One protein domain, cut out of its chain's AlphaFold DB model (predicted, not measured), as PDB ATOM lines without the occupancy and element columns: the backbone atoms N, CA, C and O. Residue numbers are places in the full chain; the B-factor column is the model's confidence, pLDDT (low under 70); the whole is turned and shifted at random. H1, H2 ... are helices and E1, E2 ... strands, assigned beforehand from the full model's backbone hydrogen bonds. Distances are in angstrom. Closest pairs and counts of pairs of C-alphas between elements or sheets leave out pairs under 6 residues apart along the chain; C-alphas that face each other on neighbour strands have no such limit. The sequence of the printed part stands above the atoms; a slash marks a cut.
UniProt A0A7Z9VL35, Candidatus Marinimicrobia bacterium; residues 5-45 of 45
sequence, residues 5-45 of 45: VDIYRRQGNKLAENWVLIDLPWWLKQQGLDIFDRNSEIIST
ATOM      1  N   VAL A   5      83.591 -36.975  23.952       97.00
ATOM      2  CA  VAL A   5      84.964 -37.486  23.968       97.00
ATOM      3  C   VAL A   5      85.874 -36.440  24.593       97.00
ATOM      4  O   VAL A   5      85.966 -35.315  24.102       97.00
ATOM      5  N   ASP A   6      86.585 -36.842  25.639       97.06
ATOM      6  CA  ASP A   6      87.658 -36.060  26.239       97.06
ATOM      7  C   ASP A   6      89.009 -36.449  25.637       97.06
ATOM      8  O   ASP A   6      89.396 -37.620  25.617       97.06
ATOM      9  N   ILE A   7      89.761 -35.450  25.180       97.38
ATOM     10  CA  ILE A   7      91.135 -35.599  24.710       97.38
ATOM     11  C   ILE A   7      92.039 -34.786  25.628       97.38
ATOM     12  O   ILE A   7      91.885 -33.576  25.794       97.38
ATOM     13  N   TYR A   8      93.020 -35.461  26.216       97.62
ATOM     14  CA  TYR A   8      93.990 -34.846  27.112       97.62
ATOM     15  C   TYR A   8      95.365 -34.830  26.455       97.62
ATOM     16  O   TYR A   8      95.904 -35.881  26.105       97.62
ATOM     17  N   ARG A   9      95.977 -33.645  26.340       97.94
ATOM     18  CA  ARG A   9      97.375 -33.512  25.913       97.94
ATOM     19  C   ARG A   9      98.257 -33.246  27.120       97.94
ATOM     20  O   ARG A   9      98.044 -32.298  27.877       97.94
ATOM     21  N   ARG A  10      99.298 -34.059  27.281       97.81
ATOM     22  CA  ARG A  10     100.298 -33.913  28.345       97.81
ATOM     23  C   ARG A  10     101.548 -33.205  27.821       97.81
ATOM     24  O   ARG A  10     101.974 -33.442  26.694       97.81
ATOM     25  N   GLN A  11     102.167 -32.378  28.661       98.19
ATOM     26  CA  GLN A  11     103.506 -31.834  28.438       98.19
ATOM     27  C   GLN A  11     104.347 -32.026  29.701       98.19
ATOM     28  O   GLN A  11     104.023 -31.511  30.772       98.19
ATOM     29  N   GLY A  12     105.433 -32.795  29.591       96.88
ATOM     30  CA  GLY A  12     106.246 -33.157  30.751       96.88
ATOM     31  C   GLY A  12     105.407 -33.910  31.782       96.88
ATOM     32  O   GLY A  12     104.864 -34.961  31.458       96.88
ATOM     33  N   ASN A  13     105.286 -33.374  33.001       96.62
ATOM     34  CA  ASN A  13     104.464 -33.937  34.083       96.62
ATOM     35  C   ASN A  13     103.160 -33.162  34.338       96.62
ATOM     36  O   ASN A  13     102.572 -33.288  35.409       96.62
ATOM     37  N   LYS A  14     102.723 -32.337  33.378       96.81
ATOM     38  CA  LYS A  14     101.515 -31.513  33.490       96.81
ATOM     39  C   LYS A  14     100.510 -31.846  32.395       96.81
ATOM     40  O   LYS A  14     100.892 -32.154  31.262       96.81
ATOM     41  N   LEU A  15      99.228 -31.736  32.733       97.38
ATOM     42  CA  LEU A  15      98.171 -31.632  31.737       97.38
ATOM     43  C   LEU A  15      98.305 -30.264  31.066       97.38
ATOM     44  O   LEU A  15      98.257 -29.242  31.745       97.38
ATOM     45  N   ALA A  16      98.550 -30.262  29.765       97.56
ATOM     46  CA  ALA A  16      98.744 -29.037  29.007       97.56
ATOM     47  C   ALA A  16      97.436 -28.569  28.368       97.56
ATOM     48  O   ALA A  16      97.187 -27.371  28.315       97.56
ATOM     49  N   GLU A  17      96.599 -29.503  27.909       97.81
ATOM     50  CA  GLU A  17      95.312 -29.193  27.282       97.81
ATOM     51  C   GLU A  17      94.273 -30.272  27.602       97.81
ATOM     52  O   GLU A  17      94.600 -31.458  27.695       97.81
ATOM     53  N   ASN A  18      93.014 -29.854  27.705       97.50
ATOM     54  CA  ASN A  18      91.839 -30.717  27.728       97.50
ATOM     55  C   ASN A  18      90.881 -30.213  26.648       97.50
ATOM     56  O   ASN A  18      90.446 -29.065  26.685       97.50
ATOM     57  N   TRP A  19      90.617 -31.060  25.664       97.88
ATOM     58  CA  TRP A  19      89.707 -30.786  24.566       97.88
ATOM     59  C   TRP A  19      88.497 -31.681  24.758       97.88
ATOM     60  O   TRP A  19      88.644 -32.894  24.894       97.88
ATOM     61  N   VAL A  20      87.312 -31.084  24.756       96.38
ATOM     62  CA  VAL A  20      86.052 -31.805  24.933       96.38
ATOM     63  C   VAL A  20      85.274 -31.703  23.635       96.38
ATOM     64  O   VAL A  20      84.888 -30.610  23.219       96.38
ATOM     65  N   LEU A  21      85.068 -32.836  22.973       96.75
ATOM     66  CA  LEU A  21      84.259 -32.919  21.765       96.75
ATOM     67  C   LEU A  21      82.856 -33.383  22.147       96.75
ATOM     68  O   LEU A  21      82.697 -34.403  22.816       96.75
ATOM     69  N   ILE A  22      81.845 -32.638  21.700       96.06
ATOM     70  CA  ILE A  22      80.431 -32.892  21.991       96.06
ATOM     71  C   ILE A  22      79.674 -33.049  20.671       96.06
ATOM     72  O   ILE A  22      79.763 -32.186  19.796       96.06
ATOM     73  N   ASP A  23      78.889 -34.119  20.545       96.44
ATOM     74  CA  ASP A  23      77.945 -34.306  19.436       96.44
ATOM     75  C   ASP A  23      76.713 -33.401  19.635       96.44
ATOM     76  O   ASP A  23      75.679 -33.802  20.182       96.44
ATOM     77  N   LEU A  24      76.851 -32.133  19.236       96.06
ATOM     78  CA  LEU A  24      75.775 -31.142  19.305       96.06
ATOM     79  C   LEU A  24      74.537 -31.529  18.474       96.06
ATOM     80  O   LEU A  24      73.434 -31.362  18.995       96.06
ATOM     81  N   PRO A  25      74.657 -32.065  17.239       96.44
ATOM     82  CA  PRO A  25      73.496 -32.544  16.489       96.44
ATOM     83  C   PRO A  25      72.675 -33.583  17.257       96.44
ATOM     84  O   PRO A  25      71.453 -33.464  17.348       96.44
ATOM     85  N   TRP A  26      73.334 -34.575  17.861       96.12
ATOM     86  CA  TRP A  26      72.652 -35.587  18.666       96.12
ATOM     87  C   TRP A  26      71.973 -34.991  19.899       96.12
ATOM     88  O   TRP A  26      70.837 -35.348  20.217       96.12
ATOM     89  N   TRP A  27      72.643 -34.058  20.578       95.69
ATOM     90  CA  TRP A  27      72.070 -33.375  21.733       95.69
ATOM     91  C   TRP A  27      70.824 -32.556  21.363       95.69
ATOM     92  O   TRP A  27      69.800 -32.668  22.036       95.69
ATOM     93  N   LEU A  28      70.861 -31.798  20.263       96.69
ATOM     94  CA  LEU A  28      69.705 -31.034  19.777       96.69
ATOM     95  C   LEU A  28      68.539 -31.946  19.390       96.69
ATOM     96  O   LEU A  28      67.394 -31.663  19.750       96.69
ATOM     97  N   LYS A  29      68.831 -33.087  18.753       96.31
ATOM     98  CA  LYS A  29      67.816 -34.089  18.416       96.31
ATOM     99  C   LYS A  29      67.102 -34.620  19.662       96.31
ATOM    100  O   LYS A  29      65.887 -34.793  19.638       96.31
ATOM    101  N   GLN A  30      67.814 -34.802  20.777       95.75
ATOM    102  CA  GLN A  30      67.198 -35.184  22.059       95.75
ATOM    103  C   GLN A  30      66.290 -34.100  22.656       95.75
ATOM    104  O   GLN A  30      65.357 -34.437  23.378       95.75
ATOM    105  N   GLN A  31      66.529 -32.822  22.345       95.88
ATOM    106  CA  GLN A  31      65.651 -31.708  22.728       95.88
ATOM    107  C   GLN A  31      64.446 -31.546  21.780       95.88
ATOM    108  O   GLN A  31      63.651 -30.624  21.950       95.88
ATOM    109  N   GLY A  32      64.302 -32.424  20.779       97.00
ATOM    110  CA  GLY A  32      63.217 -32.387  19.797       97.00
ATOM    111  C   GLY A  32      63.516 -31.553  18.549       97.00
ATOM    112  O   GLY A  32      62.614 -31.348  17.741       97.00
ATOM    113  N   LEU A  33      64.754 -31.082  18.363       97.25
ATOM    114  CA  LEU A  33      65.170 -30.366  17.158       97.25
ATOM    115  C   LEU A  33      66.042 -31.264  16.273       97.25
ATOM    116  O   LEU A  33      67.239 -31.410  16.524       97.25
ATOM    117  N   ASP A  34      65.464 -31.820  15.207       97.50
ATOM    118  CA  ASP A  34      66.247 -32.490  14.166       97.50
ATOM    119  C   ASP A  34      66.771 -31.463  13.153       97.50
ATOM    120  O   ASP A  34      66.048 -30.956  12.293       97.50
ATOM    121  N   ILE A  35      68.047 -31.103  13.294       97.00
ATOM    122  CA  ILE A  35      68.683 -30.108  12.427       97.00
ATOM    123  C   ILE A  35      68.968 -30.634  11.018       97.00
ATOM    124  O   ILE A  35      69.120 -29.825  10.104       97.00
ATOM    125  N   PHE A  36      69.068 -31.953  10.831       96.81
ATOM    126  CA  PHE A  36      69.317 -32.518   9.508       96.81
ATOM    127  C   PHE A  36      68.037 -32.474   8.681       96.81
ATOM    128  O   PHE A  36      68.070 -31.930   7.579       96.81
ATOM    129  N   ASP A  37      66.916 -32.915   9.259       97.19
ATOM    130  CA  ASP A  37      65.602 -32.835   8.610       97.19
ATOM    131  C   ASP A  37      65.238 -31.377   8.290       97.19
ATOM    132  O   ASP A  37      64.927 -31.047   7.145       97.19
ATOM    133  N   ARG A  38      65.402 -30.464   9.262       95.94
ATOM    134  CA  ARG A  38      65.156 -29.026   9.057       95.94
ATOM    135  C   ARG A  38      65.991 -28.444   7.915       95.94
ATOM    136  O   ARG A  38      65.493 -27.638   7.135       95.94
ATOM    137  N   ASN A  39      67.270 -28.805   7.825       97.19
ATOM    138  CA  ASN A  39      68.129 -28.308   6.751       97.19
ATOM    139  C   ASN A  39      67.725 -28.883   5.390       97.19
ATOM    140  O   ASN A  39      67.780 -28.161   4.397       97.19
ATOM    141  N   SER A  40      67.302 -30.148   5.332       96.81
ATOM    142  CA  SER A  40      66.768 -30.749   4.109       96.81
ATOM    143  C   SER A  40      65.513 -30.026   3.616       96.81
ATOM    144  O   SER A  40      65.426 -29.736   2.425       96.81
ATOM    145  N   GLU A  41      64.592 -29.662   4.513       96.19
ATOM    146  CA  GLU A  41      63.401 -28.869   4.173       96.19
ATOM    147  C   GLU A  41      63.772 -27.497   3.594       96.19
ATOM    148  O   GLU A  41      63.263 -27.106   2.541       96.19
ATOM    149  N   ILE A  42      64.716 -26.797   4.233       95.94
ATOM    150  CA  ILE A  42      65.195 -25.483   3.778       95.94
ATOM    151  C   ILE A  42      65.816 -25.572   2.381       95.94
ATOM    152  O   ILE A  42      65.552 -24.712   1.550       95.94
ATOM    153  N   ILE A  43      66.633 -26.595   2.110       95.19
ATOM    154  CA  ILE A  43      67.290 -26.772   0.804       95.19
ATOM    155  C   ILE A  43      66.286 -27.180  -0.286       95.19
ATOM    156  O   ILE A  43      66.515 -26.912  -1.463       95.19
ATOM    157  N   SER A  44      65.190 -27.843   0.088       83.25
ATOM    158  CA  SER A  44      64.142 -28.270  -0.848       83.25
ATOM    159  C   SER A  44      63.144 -27.172  -1.240       83.25
ATOM    160  O   SER A  44      62.295 -27.420  -2.097       83.25
ATOM    161  N   THR A  45      63.239 -25.994  -0.615       62.41
ATOM    162  CA  THR A  45      62.425 -24.802  -0.907       62.41
ATOM    163  C   THR A  45      63.112 -23.924  -1.946       62.41
ATOM    164  O   THR A  45      62.407 -23.445  -2.862       62.41
TER     165      THR A  45
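This is residues 5 to 45 of the 45 residues of a protein of Candidatus Marinimicrobia bacterium (UniProt A0A7Z9VL35). A long, narrow hairpin of strands E1 and E2 makes one end of a rod, and two short helices, H1 and H2, follow at the other. The 41 printed residues hold E1, E2, H1, H2 in chain order; the sheet E1 - E2 is antiparallel, the class mixed, helices and strands. The whole is extended: radius of gyration of the C-alphas 17.4 A, spans 55 by 20 by 8 A.

Find C-alpha 5 at (84.964, -37.486, 23.968), where E1, residues 5 to 11, begins its 19.9 A; E2, residues 14 to 22, spans 24.1 A. H1 is residues 24 to 30; H2, residues 35 to 43, ends at C-alpha 43, (67.290, -26.772, 0.804).

In the hairpin, at 162 degrees, find N 7 and O 19 within hydrogen-bond range, 2.8 A. H1 and H2, about perpendicular at 79 degrees, only just touch, with 3 pairs of C-alphas within 8 A, only at the corner; closest are the C-alphas of Pro 25 and Ile 35, 6.8 A. E1 and E2 are apart from H2. In H1 and H2 every O i to N i+4 pair is within hydrogen-bond range.

The farthest C-alphas, Asn 13 and Thr 45, are 55.5 A apart. The printed part has no cut; residue 45 alone is under pLDDT 70.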